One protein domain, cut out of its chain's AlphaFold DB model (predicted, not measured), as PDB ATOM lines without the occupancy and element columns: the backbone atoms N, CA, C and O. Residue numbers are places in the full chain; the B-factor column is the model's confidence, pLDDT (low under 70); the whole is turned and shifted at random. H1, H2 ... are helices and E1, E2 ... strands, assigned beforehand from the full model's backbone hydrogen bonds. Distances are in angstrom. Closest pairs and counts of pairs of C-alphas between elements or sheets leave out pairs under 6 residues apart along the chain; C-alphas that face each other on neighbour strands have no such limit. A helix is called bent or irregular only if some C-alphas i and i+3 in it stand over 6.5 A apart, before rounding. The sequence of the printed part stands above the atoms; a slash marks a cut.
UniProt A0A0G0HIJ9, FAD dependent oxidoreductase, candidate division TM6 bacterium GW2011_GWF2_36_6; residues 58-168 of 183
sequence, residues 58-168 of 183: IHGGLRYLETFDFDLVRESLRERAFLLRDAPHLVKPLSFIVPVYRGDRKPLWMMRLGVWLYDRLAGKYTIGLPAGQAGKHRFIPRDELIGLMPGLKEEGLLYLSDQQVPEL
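What this domain is: This is residues 58 to 168 of the 183 residues of the protein "FAD dependent oxidoreductase" of candidate division TM6 bacterium GW2011_GWF2_36_6 (UniProt A0A0G0HIJ9). The helical hairpin H1 and H2 packs on residues 114 to 125 of long H3, beside an antiparallel two-stranded ribbon, E1 and E2, near the middle; H4 lies far from H2, touching no helix. The printed part has 111 residues, four named helices and two strands, ordered H1, H2, E1, H3, H4, E2: mostly helix. It is compact, radius of gyration of the C-alphas 14.6 A, spanning 43 by 30 by 23 A.

Where its parts are: H1, residues 62 to 67, begins at C-alpha 62 (98.732, 17.097, 101.302). H2 is residues 70 to 86, 24.3 A; E1, 94 to 97. H3, 108 to 125, 24.7 A, is irregular: C-alphas 121 and 124 are 8.8 A apart. H4 is 142 to 148; E2, 161 to 166, ends at C-alpha 166 (90.366, 25.469, 110.873).

How they stand to each other: In the hairpin, H1 and H2 run opposite ways at a shallow tilt of 18 degrees; the closest C-alphas, Tyr 64 and Val 73, are 6.7 A apart. With residues 118 to 125 alone, H3 touches H2, closest C-alphas Tyr 125 and Arg 78, 5.7 A. N 94 and O 164 of E1 and E2 are 2.7 A apart, within hydrogen-bond range. O i to N i+4 pairs are within range throughout H2 and H4, 12 of 14 in H3, and 0 of 2 in H1, where 3 of 3 O i to N i+3 pairs are.

The domain as a whole: The printed part has no cut. Links H3 to H4 and H4 to E2 are long. Residues 126 to 138, 156 and 158 to 168 have pLDDT under 70.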
ATOM      1  N   ILE A  58      90.505  21.463 108.712       77.94
ATOM      2  CA  ILE A  58      90.146  20.995 107.373       77.94
ATOM      3  C   ILE A  58      91.390  21.112 106.507       77.94
ATOM      4  O   ILE A  58      91.752  22.189 106.016       77.94
ATOM      5  N   HIS A  59      92.075  19.993 106.315       77.81
ATOM      6  CA  HIS A  59      93.209  19.933 105.406       77.81
ATOM      7  C   HIS A  59      92.798  19.231 104.114       77.81
ATOM      8  O   HIS A  59      92.114  18.215 104.133       77.81
ATOM      9  N   GLY A  60      93.275  19.721 102.969       73.00
ATOM     10  CA  GLY A  60      93.021  19.071 101.676       73.00
ATOM     11  C   GLY A  60      93.874  17.816 101.445       73.00
ATOM     12  O   GLY A  60      93.961  17.330 100.325       73.00
ATOM     13  N   GLY A  61      94.519  17.291 102.492       80.81
ATOM     14  CA  GLY A  61      95.173  15.988 102.406       80.81
ATOM     15  C   GLY A  61      96.572  15.967 101.789       80.81
ATOM     16  O   GLY A  61      96.935  14.946 101.225       80.81
ATOM     17  N   LEU A  62      97.386  17.027 101.910       82.44
ATOM     18  CA  LEU A  62      98.732  17.097 101.302       82.44
ATOM     19  C   LEU A  62      99.595  15.838 101.541       82.44
ATOM     20  O   LEU A  62     100.301  15.381 100.646       82.44
ATOM     21  N   ARG A  63      99.495  15.236 102.733       84.50
ATOM     22  CA  ARG A  63     100.188  13.987 103.096       84.50
ATOM     23  C   ARG A  63      99.818  12.799 102.201       84.50
ATOM     24  O   ARG A  63     100.667  11.948 101.960       84.50
ATOM     25  N   TYR A  64      98.584  12.734 101.716       88.62
ATOM     26  CA  TYR A  64      98.089  11.635 100.884       88.62
ATOM     27  C   TYR A  64      98.673  11.650  99.463       88.62
ATOM     28  O   TYR A  64      98.566  10.666  98.737       88.62
ATOM     29  N   LEU A  65      99.382  12.717  99.071       87.88
ATOM     30  CA  LEU A  65     100.194  12.688  97.852       87.88
ATOM     31  C   LEU A  65     101.342  11.677  97.936       87.88
ATOM     32  O   LEU A  65     101.767  11.169  96.906       87.88
ATOM     33  N   GLU A  66     101.833  11.363  99.140       87.88
ATOM     34  CA  GLU A  66     102.877  10.343  99.323       87.88
ATOM     35  C   GLU A  66     102.367   8.927  99.049       87.88
ATOM     36  O   GLU A  66     103.157   8.062  98.679       87.88
ATOM     37  N   THR A  67     101.069   8.691  99.235       92.69
ATOM     38  CA  THR A  67     100.404   7.409  98.972       92.69
ATOM     39  C   THR A  67      99.713   7.374  97.609       92.69
ATOM     40  O   THR A  67      99.129   6.357  97.262       92.69
ATOM     41  N   PHE A  68      99.840   8.440  96.807       93.19
ATOM     42  CA  PHE A  68      99.208   8.590  95.489       93.19
ATOM     43  C   PHE A  68      97.669   8.570  95.509       93.19
ATOM     44  O   PHE A  68      97.042   8.348  94.473       93.19
ATOM     45  N   ASP A  69      97.047   8.890  96.647       92.69
ATOM     46  CA  ASP A  69      95.584   8.942  96.785       92.69
ATOM     47  C   ASP A  69      95.028  10.268  96.236       92.69
ATOM     48  O   ASP A  69      94.476  11.112  96.949       92.69
ATOM     49  N   PHE A  70      95.212  10.494  94.935       92.25
ATOM     50  CA  PHE A  70      94.886  11.764  94.285       92.25
ATOM     51  C   PHE A  70      93.398  12.111  94.322       92.25
ATOM     52  O   PHE A  70      93.045  13.293  94.363       92.25
ATOM     53  N   ASP A  71      92.530  11.103  94.309       92.12
ATOM     54  CA  ASP A  71      91.085  11.312  94.357       92.12
ATOM     55  C   ASP A  71      90.646  11.822  95.728       92.12
ATOM     56  O   ASP A  71      89.924  12.816  95.789       92.12
ATOM     57  N   LEU A  72      91.198  11.256  96.807       90.19
ATOM     58  CA  LEU A  72      90.971  11.740  98.167       90.19
ATOM     59  C   LEU A  72      91.457  13.183  98.334       90.19
ATOM     60  O   LEU A  72      90.769  14.009  98.934       90.19
ATOM     61  N   VAL A  73      92.626  13.518  97.779       89.00
ATOM     62  CA  VAL A  73      93.152  14.892  97.803       89.00
ATOM     63  C   VAL A  73      92.202  15.849  97.083       89.00
ATOM     64  O   VAL A  73      91.859  16.904  97.614       89.00
ATOM     65  N   ARG A  74      91.732  15.482  95.887       88.75
ATOM     66  CA  ARG A  74      90.811  16.315  95.103       88.75
ATOM     67  C   ARG A  74      89.466  16.497  95.806       88.75
ATOM     68  O   ARG A  74      88.943  17.611  95.814       88.75
ATOM     69  N   GLU A  75      88.923  15.430  96.384       89.06
ATOM     70  CA  GLU A  75      87.691  15.463  97.171       89.06
ATOM     71  C   GLU A  75      87.842  16.384  98.386       89.06
ATOM     72  O   GLU A  75      87.074  17.333  98.534       89.06
ATOM     73  N   SER A  76      88.907  16.201  99.169       87.38
ATOM     74  CA  SER A  76      89.194  17.019 100.356       87.38
ATOM     75  C   SER A  76      89.354  18.504 100.006       87.38
ATOM     76  O   SER A  76      88.856  19.385 100.707       87.38
ATOM     77  N   LEU A  77      90.045  18.808  98.900       84.56
ATOM     78  CA  LEU A  77      90.233  20.174  98.408       84.56
ATOM     79  C   LEU A  77      88.916  20.827  97.981       84.56
ATOM     80  O   LEU A  77      88.691  22.003  98.275       84.56
ATOM     81  N   ARG A  78      88.055  20.069  97.295       86.00
ATOM     82  CA  ARG A  78      86.732  20.521  96.862       86.00
ATOM     83  C   ARG A  78      85.816  20.779  98.054       86.00
ATOM     84  O   ARG A  78      85.200  21.841  98.101       86.00
ATOM     85  N   GLU A  79      85.760  19.854  99.007       85.25
ATOM     86  CA  GLU A  79      84.884  19.971 100.174       85.25
ATOM     87  C   GLU A  79      85.290  21.145 101.062       85.25
ATOM     88  O   GLU A  79      84.464  21.977 101.428       85.25
ATOM     89  N   ARG A  80      86.596  21.325 101.284       84.38
ATOM     90  CA  ARG A  80      87.127  22.507 101.973       84.38
ATOM     91  C   ARG A  80      86.671  23.816 101.325       84.38
ATOM     92  O   ARG A  80      86.351  24.768 102.031       84.38
ATOM     93  N   ALA A  81      86.664  23.887  99.992       81.88
ATOM     94  CA  ALA A  81      86.222  25.083  99.279       81.88
ATOM     95  C   ALA A  81      84.713  25.332  99.439       81.88
ATOM     96  O   ALA A  81      84.305  26.487  99.552       81.88
ATOM     97  N   PHE A  82      83.893  24.277  99.489       83.88
ATOM     98  CA  PHE A  82      82.469  24.410  99.801       83.88
ATOM     99  C   PHE A  82      82.243  24.877 101.232       83.88
ATOM    100  O   PHE A  82      81.515  25.840 101.431       83.88
ATOM    101  N   LEU A  83      82.933  24.293 102.210       80.25
ATOM    102  CA  LEU A  83      82.801  24.685 103.613       80.25
ATOM    103  C   LEU A  83      83.218  26.143 103.856       80.25
ATOM    104  O   LEU A  83      82.542  26.862 104.587       80.25
ATOM    105  N   LEU A  84      84.273  26.615 103.186       78.75
ATOM    106  CA  LEU A  84      84.663  28.030 103.213       78.75
ATOM    107  C   LEU A  84      83.592  28.964 102.635       78.75
ATOM    108  O   LEU A  84      83.448  30.090 103.104       78.75
ATOM    109  N   ARG A  85      82.867  28.516 101.606       82.06
ATOM    110  CA  ARG A  85      81.813  29.296 100.947       82.06
ATOM    111  C   ARG A  85      80.504  29.276 101.735       82.06
ATOM    112  O   ARG A  85      79.867  30.316 101.865       82.06
ATOM    113  N   ASP A  86      80.111  28.108 102.231       81.75
ATOM    114  CA  ASP A  86      78.778  27.853 102.784       81.75
ATOM    115  C   ASP A  86      78.726  28.105 104.300       81.75
ATOM    116  O   ASP A  86      77.684  28.499 104.820       81.75
ATOM    117  N   ALA A  87      79.859  27.967 105.001       81.12
ATOM    118  CA  ALA A  87      79.986  28.220 106.437       81.12
ATOM    119  C   ALA A  87      81.165  29.165 106.788       81.12
ATOM    120  O   ALA A  87      81.969  28.855 107.673       81.12
ATOM    121  N   PRO A  88      81.275  30.363 106.172       80.31
ATOM    122  CA  PRO A  88      82.414  31.278 106.366       80.31
ATOM    123  C   PRO A  88      82.537  31.827 107.798       80.31
ATOM    124  O   PRO A  88      83.580  32.340 108.205       80.31
ATOM    125  N   HIS A  89      81.460  31.743 108.579       79.81
ATOM    126  CA  HIS A  89      81.436  32.138 109.983       79.81
ATOM    127  C   HIS A  89      82.038  31.063 110.911       79.81
ATOM    128  O   HIS A  89      82.452  31.388 112.025       79.81
ATOM    129  N   LEU A  90      82.144  29.814 110.440       77.62
ATOM    130  CA  LEU A  90      82.688  28.667 111.176       77.62
ATOM    131  C   LEU A  90      84.064  28.240 110.669       77.62
ATOM    132  O   LEU A  90      84.891  27.754 111.437       77.62
ATOM    133  N   VAL A  91      84.298  28.424 109.374       77.19
ATOM    134  CA  VAL A  91      85.473  27.943 108.659       77.19
ATOM    135  C   VAL A  91      86.239  29.148 108.141       77.19
ATOM    136  O   VAL A  91      85.741  29.918 107.323       77.19
ATOM    137  N   LYS A  92      87.464  29.328 108.636       76.00
ATOM    138  CA  LYS A  92      88.339  30.446 108.264       76.00
ATOM    139  C   LYS A  92      89.649  29.918 107.726       76.00
ATOM    140  O   LYS A  92      90.106  28.899 108.218       76.00
ATOM    141  N   PRO A  93      90.310  30.583 106.780       74.94
ATOM    142  CA  PRO A  93      91.622  30.122 106.353       74.94
ATOM    143  C   PRO A  93      92.727  30.366 107.384       74.94
ATOM    144  O   PRO A  93      92.720  31.364 108.100       74.94
ATOM    145  N   LEU A  94      93.700  29.457 107.436       74.88
ATOM    146  CA  LEU A  94      94.829  29.452 108.364       74.88
ATOM    147  C   LEU A  94      96.134  29.081 107.655       74.88
ATOM    148  O   LEU A  94      96.270  28.034 107.034       74.88
ATOM    149  N   SER A  95      97.151  29.923 107.789       71.06
ATOM    150  CA  SER A  95      98.473  29.622 107.235       71.06
ATOM    151  C   SER A  95      99.266  28.714 108.176       71.06
ATOM    152  O   SER A  95      99.321  28.955 109.378       71.06
ATOM    153  N   PHE A  96      99.901  27.694 107.615       72.00
ATOM    154  CA  PHE A  96     100.833  26.778 108.259       72.00
ATOM    155  C   PHE A  96     102.249  26.979 107.723       72.00
ATOM    156  O   PHE A  96     102.497  27.434 106.604       72.00
ATOM    157  N   ILE A  97     103.219  26.614 108.541       75.00
ATOM    158  CA  ILE A  97     104.623  26.632 108.163       75.00
ATOM    159  C   ILE A  97     105.162  25.231 108.401       75.00
ATOM    160  O   ILE A  97     104.993  24.676 109.486       75.00
ATOM    161  N   VAL A  98     105.781  24.653 107.374       78.19
ATOM    162  CA  VAL A  98     106.394  23.326 107.441       78.19
ATOM    163  C   VAL A  98     107.885  23.509 107.185       78.19
ATOM    164  O   VAL A  98     108.307  23.526 106.030       78.19
ATOM    165  N   PRO A  99     108.697  23.693 108.237       79.31
ATOM    166  CA  PRO A  99     110.130  23.841 108.059       79.31
ATOM    167  C   PRO A  99     110.709  22.525 107.530       79.31
ATOM    168  O   PRO A  99     110.488  21.465 108.113       79.31
ATOM    169  N   VAL A 100     111.442  22.602 106.423       82.56
ATOM    170  CA  VAL A 100     112.216  21.481 105.876       82.56
ATOM    171  C   VAL A 100     113.658  21.675 106.296       82.56
ATOM    172  O   VAL A 100     114.164  22.784 106.179       82.56
ATOM    173  N   TYR A 101     114.336  20.628 106.742       85.50
ATOM    174  CA  TYR A 101     115.741  20.658 107.125       85.50
ATOM    175  C   TYR A 101     116.612  19.814 106.191       85.50
ATOM    176  O   TYR A 101     116.169  18.897 105.496       85.50
ATOM    177  N   ARG A 102     117.906  20.127 106.152       84.12
ATOM    178  CA  ARG A 102     118.911  19.357 105.426       84.12
ATOM    179  C   ARG A 102     119.038  17.986 106.082       84.12
ATOM    180  O   ARG A 102     119.341  17.895 107.265       84.12
ATOM    181  N   GLY A 103     118.850  16.939 105.285       84.62
ATOM    182  CA  GLY A 103     118.823  15.560 105.774       84.62
ATOM    183  C   GLY A 103     117.423  15.055 106.128       84.62
ATOM    184  O   GLY A 103     117.293  13.882 106.468       84.62
ATOM    185  N   ASP A 104     116.378  15.882 105.998       85.44
ATOM    186  CA  ASP A 104     115.006  15.403 106.143       85.44
ATOM    187  C   ASP A 104     114.687  14.318 105.116       85.44
ATOM    188  O   ASP A 104     115.093  14.384 103.952       85.44
ATOM    189  N   ARG A 105     113.848  13.361 105.535       86.31
ATOM    190  CA  ARG A 105     113.307  12.309 104.658       86.31
ATOM    191  C   ARG A 105     112.688  12.885 103.380       86.31
ATOM    192  O   ARG A 105     112.711  12.236 102.341       86.31
ATOM    193  N   LYS A 106     112.099  14.080 103.479       84.31
ATOM    194  CA  LYS A 106     111.453  14.794 102.377       84.31
ATOM    195  C   LYS A 106     112.316  16.002 102.013       84.31
ATOM    196  O   LYS A 106     112.169  17.054 102.632       84.31
ATOM    197  N   PRO A 107     113.226  15.872 101.035       86.12
ATOM    198  CA  PRO A 107     114.074  16.984 100.634       86.12
ATOM    199  C   PRO A 107     113.238  18.110 100.013       86.12
ATOM    200  O   PRO A 107     112.156  17.885  99.467       86.12
ATOM    201  N   LEU A 108     113.781  19.328 100.030       83.25
ATOM    202  CA  LEU A 108     113.083  20.528  99.561       83.25
ATOM    203  C   LEU A 108     112.508  20.386  98.143       83.25
ATOM    204  O   LEU A 108     111.392  20.828  97.890       83.25
ATOM    205  N   TRP A 109     113.231  19.763  97.209       85.25
ATOM    206  CA  TRP A 109     112.739  19.583  95.838       85.25
ATOM    207  C   TRP A 109     111.463  18.725  95.785       85.25
ATOM    208  O   TRP A 109     110.563  19.023  95.002       85.25
ATOM    209  N   MET A 110     111.355  17.711  96.651       87.56
ATOM    210  CA  MET A 110     110.187  16.833  96.739       87.56
ATOM    211  C   MET A 110     109.004  17.589  97.338       87.56
ATOM    212  O   MET A 110     107.898  17.516  96.816       87.56
ATOM    213  N   MET A 111     109.253  18.378  98.385       84.06
ATOM    214  CA  MET A 111     108.241  19.253  98.980       84.06
ATOM    215  C   MET A 111     107.732  20.290  97.970       84.06
ATOM    216  O   MET A 111     106.527  20.493  97.850       84.06
ATOM    217  N   ARG A 112     108.630  20.887  97.172       83.81
ATOM    218  CA  ARG A 112     108.269  21.805  96.079       83.81
ATOM    219  C   ARG A 112     107.381  21.135  95.036       83.81
ATOM    220  O   ARG A 112     106.373  21.717  94.645       83.81
ATOM    221  N   LEU A 113     107.742  19.927  94.607       86.69
ATOM    222  CA  LEU A 113     106.956  19.160  93.645       86.69
ATOM    223  C   LEU A 113     105.585  18.774  94.214       86.69
ATOM    224  O   LEU A 113     104.582  18.911  93.520       86.69
ATOM    225  N   GLY A 114     105.532  18.337  95.473       87.44
ATOM    226  CA  GLY A 114     104.295  17.962  96.154       87.44
ATOM    227  C   GLY A 114     103.325  19.133  96.278       87.44
ATOM    228  O   GLY A 114     102.170  19.006  95.888       87.44
ATOM    229  N   VAL A 115     103.802  20.295  96.730       82.31
ATOM    230  CA  VAL A 115     102.989  21.521  96.820       82.31
ATOM    231  C   VAL A 115     102.531  21.994  95.438       82.31
ATOM    232  O   VAL A 115     101.364  22.333  95.264       82.31
ATOM    233  N   TRP A 116     103.406  21.950  94.428       85.19
ATOM    234  CA  TRP A 116     103.023  22.267  93.049       85.19
ATOM    235  C   TRP A 116     101.920  21.333  92.526       85.19
ATOM    236  O   TRP A 116     100.942  21.789  91.930       85.19
ATOM    237  N   LEU A 117     102.055  20.027  92.769       87.25
ATOM    238  CA  LEU A 117     101.062  19.033  92.369       87.25
ATOM    239  C   LEU A 117      99.743  19.241  93.120       87.25
ATOM    240  O   LEU A 117      98.674  19.159  92.523       87.25
ATOM    241  N   TYR A 118      99.820  19.559  94.408       85.06
ATOM    242  CA  TYR A 118      98.670  19.866  95.248       85.06
ATOM    243  C   TYR A 118      97.884  21.076  94.729       85.06
ATOM    244  O   TYR A 118      96.677  20.975  94.515       85.06
ATOM    245  N   ASP A 119      98.569  22.182  94.418       80.62
ATOM    246  CA  ASP A 119      97.960  23.363  93.791       80.62
ATOM    247  C   ASP A 119      97.318  23.018  92.442       80.62
ATOM    248  O   ASP A 119      96.225  23.488  92.107       80.62
ATOM    249  N   ARG A 120      97.973  22.153  91.661       84.75
ATOM    250  CA  ARG A 120      97.462  21.711  90.362       84.75
ATOM    251  C   ARG A 120      96.211  20.838  90.478       84.75
ATOM    252  O   ARG A 120      95.353  20.919  89.592       84.75
ATOM    253  N   LEU A 121      96.120  20.015  91.524       84.88
ATOM    254  CA  LEU A 121      94.947  19.199  91.853       84.88
ATOM    255  C   LEU A 121      93.807  20.043  92.424       84.88
ATOM    256  O   LEU A 121      92.647  19.755  92.129       84.88
ATOM    257  N   ALA A 122      94.126  21.102  93.174       80.75
ATOM    258  CA  ALA A 122      93.142  22.053  93.676       80.75
ATOM    259  C   ALA A 122      92.418  22.765  92.526       80.75
ATOM    260  O   ALA A 122      91.191  22.881  92.545       80.75
ATOM    261  N   GLY A 123      93.140  23.183  91.482       82.12
ATOM    262  CA  GLY A 123      92.544  23.764  90.277       82.12
ATOM    263  C   GLY A 123      91.677  24.991  90.590       82.12
ATOM    264  O   GLY A 123      92.182  26.028  90.998       82.12
ATOM    265  N   LYS A 124      90.355  24.887  90.405       75.56
ATOM    266  CA  LYS A 124      89.406  25.969  90.744       75.56
ATOM    267  C   LYS A 124      89.081  26.074  92.241       75.56
ATOM    268  O   LYS A 124      88.485  27.057  92.657       75.56
ATOM    269  N   TYR A 125      89.451  25.062  93.023       73.06
ATOM    270  CA  TYR A 125      89.280  24.989  94.478       73.06
ATOM    271  C   TYR A 125      90.531  25.474  95.230       73.06
ATOM    272  O   TYR A 125      90.648  25.294  96.444       73.06
ATOM    273  N   THR A 126      91.494  26.061  94.510       66.69
ATOM    274  CA  THR A 126      92.646  26.725  95.118       66.69
ATOM    275  C   THR A 126      92.161  27.881  95.978       66.69
ATOM    276  O   THR A 126      91.389  28.735  95.540       66.69
ATOM    277  N   ILE A 127      92.653  27.904  97.211       61.12
ATOM    278  CA  ILE A 127      92.419  29.000  98.132       61.12
ATOM    279  C   ILE A 127      93.002  30.289  97.513       61.12
ATOM    280  O   ILE A 127      94.194  30.348  97.209       61.12
ATOM    281  N   GLY A 128      92.148  31.289  97.255       52.09
ATOM    282  CA  GLY A 128      92.562  32.584  96.692       52.09
ATOM    283  C   GLY A 128      92.023  32.947  95.300       52.09
ATOM    284  O   GLY A 128      92.499  33.916  94.712       52.09
ATOM    285  N   LEU A 129      91.025  32.234  94.770       47.22
ATOM    286  CA  LEU A 129      90.153  32.720  93.682       47.22
ATOM    287  C   LEU A 129      88.720  32.907  94.239       47.22
ATOM    288  O   LEU A 129      88.378  32.286  95.242       47.22
ATOM    289  N   PRO A 130      87.934  33.866  93.725       44.56
ATOM    290  CA  PRO A 130      87.251  34.890  94.519       44.56
ATOM    291  C   PRO A 130      86.166  34.359  95.471       44.56
ATOM    292  O   PRO A 130      85.051  34.071  95.050       44.56
ATOM    293  N   ALA A 131      86.501  34.331  96.764       39.62
ATOM    294  CA  ALA A 131      85.686  34.792  97.898       39.62
ATOM    295  C   ALA A 131      86.580  34.879  99.158       39.62
ATOM    296  O   ALA A 131      86.397  34.160 100.130       39.62
ATOM    297  N   GLY A 132      87.616  35.724  99.083       37.81
ATOM    298  CA  GLY A 132      88.311  36.330 100.225       37.81
ATOM    299  C   GLY A 132      88.608  35.464 101.455       37.81
ATOM    300  O   GLY A 132      87.947  35.630 102.473       37.81
ATOM    301  N   GLN A 133      89.676  34.663 101.398       43.88
ATOM    302  CA  GLN A 133      90.777  34.633 102.380       43.88
ATOM    303  C   GLN A 133      91.739  33.484 102.028       43.88
ATOM    304  O   GLN A 133      91.306  32.442 101.545       43.88
ATOM    305  N   ALA A 134      93.030  33.705 102.305       49.78
ATOM    306  CA  ALA A 134      94.193  32.855 102.017       49.78
ATOM    307  C   ALA A 134      94.630  32.778 100.534       49.78
ATOM    308  O   ALA A 134      93.826  32.843  99.607       49.78
ATOM    309  N   GLY A 135      95.948  32.738 100.325       54.19
ATOM    310  CA  GLY A 135      96.601  32.866  99.018       54.19
ATOM    311  C   GLY A 135      97.242  31.561  98.548       54.19
ATOM    312  O   GLY A 135      97.260  30.567  99.271       54.19
ATOM    313  N   LYS A 136      97.813  31.578  97.334       60.59
ATOM    314  CA  LYS A 136      98.619  30.460  96.809       60.59
ATOM    315  C   LYS A 136      99.745  30.099  97.779       60.59
ATOM    316  O   LYS A 136     100.283  30.984  98.452       60.59
ATOM    317  N   HIS A 137     100.139  28.826  97.797       69.81
ATOM    318  CA  HIS A 137     101.297  28.395  98.571       69.81
ATOM    319  C   HIS A 137     102.522  29.236  98.212       69.81
ATOM    320  O   HIS A 137     102.845  29.446  97.039       69.81
ATOM    321  N   ARG A 138     103.192  29.749  99.247       69.75
ATOM    322  CA  ARG A 138     104.356  30.614  99.098       69.75
ATOM    323  C   ARG A 138     105.561  29.969  99.752       69.75
ATOM    324  O   ARG A 138     105.504  29.492 100.881       69.75
ATOM    325  N   PHE A 139     106.680  30.032  99.050       73.88
ATOM    326  CA  PHE A 139     107.977  29.751  99.642       73.88
ATOM    327  C   PHE A 139     108.445  31.007 100.365       73.88
ATOM    328  O   PHE A 139     108.691  32.031  99.733       73.88
ATOM    329  N   ILE A 140     108.501  30.927 101.691       73.94
ATOM    330  CA  ILE A 140     108.983  32.004 102.554       73.94
ATOM    331  C   ILE A 140     110.498  31.835 102.703       73.94
ATOM    332  O   ILE A 140     110.904  30.742 103.101       73.94
ATOM    333  N   PRO A 141     111.326  32.848 102.385       75.56
ATOM    334  CA  PRO A 141     112.768  32.824 102.622       75.56
ATOM    335  C   PRO A 141     113.135  32.613 104.105       75.56
ATOM    336  O   PRO A 141     112.324  32.817 104.995       75.56
ATOM    337  N   ARG A 142     114.383  32.229 104.392       76.31
ATOM    338  CA  ARG A 142     114.863  31.777 105.701       76.31
ATOM    339  C   ARG A 142     114.867  32.954 106.654       76.31
ATOM    340  O   ARG A 142     114.376  32.822 107.763       76.31
ATOM    341  N   ASP A 143     115.355  34.093 106.180       79.12
ATOM    342  CA  ASP A 143     115.454  35.316 106.970       79.12
ATOM    343  C   ASP A 143     114.058  35.834 107.359       79.12
ATOM    344  O   ASP A 143     113.832  36.208 108.507       79.12
ATOM    345  N   GLU A 144     113.081  35.756 106.442       79.25
ATOM    346  CA  GLU A 144     111.671  36.067 106.735       79.25
ATOM    347  C   GLU A 144     111.072  35.043 107.714       79.25
ATOM    348  O   GLU A 144     110.389  35.413 108.665       79.25
ATOM    349  N   LEU A 145     111.367  33.753 107.530       77.12
ATOM    350  CA  LEU A 145     110.858  32.676 108.375       77.12
ATOM    351  C   LEU A 145     111.390  32.747 109.817       77.12
ATOM    352  O   LEU A 145     110.621  32.534 110.752       77.12
ATOM    353  N   ILE A 146     112.667  33.083 110.010       78.19
ATOM    354  CA  ILE A 146     113.260  33.308 111.338       78.19
ATOM    355  C   ILE A 146     112.599  34.516 112.011       78.19
ATOM    356  O   ILE A 146     112.270  34.453 113.194       78.19
ATOM    357  N   GLY A 147     112.324  35.584 111.253       81.56
ATOM    358  CA  GLY A 147     111.574  36.737 111.756       81.56
ATOM    359  C   GLY A 147     110.147  36.388 112.198       81.56
ATOM    360  O   GLY A 147     109.669  36.909 113.203       81.56
ATOM    361  N   LEU A 148     109.474  35.479 111.484       78.12
ATOM    362  CA  LEU A 148     108.133  34.993 111.834       78.12
ATOM    363  C   LEU A 148     108.139  34.005 113.011       78.12
ATOM    364  O   LEU A 148     107.157  33.920 113.749       78.12
ATOM    365  N   MET A 149     109.213  33.232 113.170       80.19
ATOM    366  CA  MET A 149     109.333  32.156 114.155       80.19
ATOM    367  C   MET A 149     110.712  32.191 114.840       80.19
ATOM    368  O   MET A 149     111.560  31.343 114.555       80.19
ATOM    369  N   PRO A 150     110.941  33.110 115.797       78.44
ATOM    370  CA  PRO A 150     112.257  33.330 116.412       78.44
ATOM    371  C   PRO A 150     112.793  32.152 117.253       78.44
ATOM    372  O   PRO A 150     113.938  32.182 117.686       78.44
ATOM    373  N   GLY A 151     111.990  31.107 117.491       80.69
ATOM    374  CA  GLY A 151     112.409  29.867 118.163       80.69
ATOM    375  C   GLY A 151     112.747  28.709 117.216       80.69
ATOM    376  O   GLY A 151     112.914  27.577 117.668       80.69
ATOM    377  N   LEU A 152     112.774  28.948 115.903       81.94
ATOM    378  CA  LEU A 152     113.022  27.909 114.911       81.94
ATOM    379  C   LEU A 152     114.511  27.547 114.865       81.94
ATOM    380  O   LEU A 152     115.373  28.423 114.853       81.94
ATOM    381  N   LYS A 153     114.830  26.249 114.798       81.25
ATOM    382  CA  LYS A 153     116.214  25.809 114.613       81.25
ATOM    383  C   LYS A 153     116.716  26.321 113.264       81.25
ATOM    384  O   LYS A 153     116.139  26.034 112.221       81.25
ATOM    385  N   GLU A 154     117.802  27.075 113.281       79.69
ATOM    386  CA  GLU A 154     118.336  27.671 112.058       79.69
ATOM    387  C   GLU A 154     119.241  26.723 111.270       79.69
ATOM    388  O   GLU A 154     119.291  26.762 110.038       79.69
ATOM    389  N   GLU A 155     119.971  25.869 111.986       75.94
ATOM    390  CA  GLU A 155     120.922  24.940 111.395       75.94
ATOM    391  C   GLU A 155     120.223  23.953 110.465       75.94
ATOM    392  O   GLU A 155     119.380  23.154 110.875       75.94
ATOM    393  N   GLY A 156     120.621  23.994 109.195       66.50
ATOM    394  CA  GLY A 156     120.092  23.109 108.173       66.50
ATOM    395  C   GLY A 156     118.695  23.479 107.688       66.50
ATOM    396  O   GLY A 156     118.156  22.705 106.919       66.50
ATOM    397  N   LEU A 157     118.108  24.615 108.069       74.00
ATOM    398  CA  LEU A 157     116.775  25.009 107.611       74.00
ATOM    399  C   LEU A 157     116.759  25.345 106.105       74.00
ATOM    400  O   LEU A 157     117.507  26.194 105.621       74.00
ATOM    401  N   LEU A 158     115.879  24.664 105.378       61.94
ATOM    402  CA  LEU A 158     115.702  24.642 103.926       61.94
ATOM    403  C   LEU A 158     114.277  25.033 103.475       61.94
ATOM    404  O   LEU A 158     113.944  24.714 102.346       61.94
ATOM    405  N   TYR A 159     113.457  25.747 104.260       65.00
ATOM    406  CA  TYR A 159     112.187  26.389 103.815       65.00
ATOM    407  C   TYR A 159     110.942  25.471 103.645       65.00
ATOM    408  O   TYR A 159     111.086  24.367 103.139       65.00
ATOM    409  N   LEU A 160     109.726  25.958 103.994       59.31
ATOM    410  CA  LEU A 160     108.414  25.788 103.291       59.31
ATOM    411  C   LEU A 160     107.209  26.287 104.147       59.31
ATOM    412  O   LEU A 160     107.217  26.198 105.372       59.31
ATOM    413  N   SER A 161     106.153  26.811 103.502       51.19
ATOM    414  CA  SER A 161     104.845  27.148 104.106       51.19
ATOM    415  C   SER A 161     103.697  26.456 103.358       51.19
ATOM    416  O   SER A 161     103.754  26.292 102.141       51.19
ATOM    417  N   ASP A 162     102.667  26.046 104.100       54.72
ATOM    418  CA  ASP A 162     101.426  25.441 103.605       54.72
ATOM    419  C   ASP A 162     100.217  26.273 104.086       54.72
ATOM    420  O   ASP A 162     100.317  26.992 105.064       54.72
ATOM    421  N   GLN A 163      99.063  26.231 103.426       52.62
ATOM    422  CA  GLN A 163      97.846  26.922 103.882       52.62
ATOM    423  C   GLN A 163      96.742  25.894 104.126       52.62
ATOM    424  O   GLN A 163      96.361  25.136 103.231       52.62
ATOM    425  N   GLN A 164      96.207  25.871 105.341       56.09
ATOM    426  CA  GLN A 164      95.091  25.016 105.741       56.09
ATOM    427  C   GLN A 164      93.956  25.890 106.286       56.09
ATOM    428  O   GLN A 164      93.932  27.098 106.090       56.09
ATOM    429  N   VAL A 165      92.935  25.289 106.874       47.75
ATOM    430  CA  VAL A 165      91.714  25.981 107.285       47.75
ATOM    431  C   VAL A 165      91.272  25.323 108.594       47.75
ATOM    432  O   VAL A 165      91.205  24.099 108.619       47.75
ATOM    433  N   PRO A 166      91.019  26.035 109.703       41.69
ATOM    434  CA  PRO A 166      90.366  25.469 110.873       41.69
ATOM    435  C   PRO A 166      89.012  24.831 110.560       41.69
ATOM    436  O   PRO A 166      88.208  25.375 109.809       41.69
ATOM    437  N   GLU A 167      88.768  23.689 111.197       47.03
ATOM    438  CA  GLU A 167      87.470  23.018 111.306       47.03
ATOM    439  C   GLU A 167      86.957  23.175 112.738       47.03
ATOM    440  O   GLU A 167      87.749  23.137 113.681       47.03
ATOM    441  N   LEU A 168      85.646  23.301 112.940       47.25
ATOM    442  CA  LEU A 168      85.059  23.406 114.279       47.25
ATOM    443  C   LEU A 168      83.856  22.462 114.467       47.25
ATOM    444  O   LEU A 168      83.119  22.207 113.515       47.25
TER     445      LEU A 168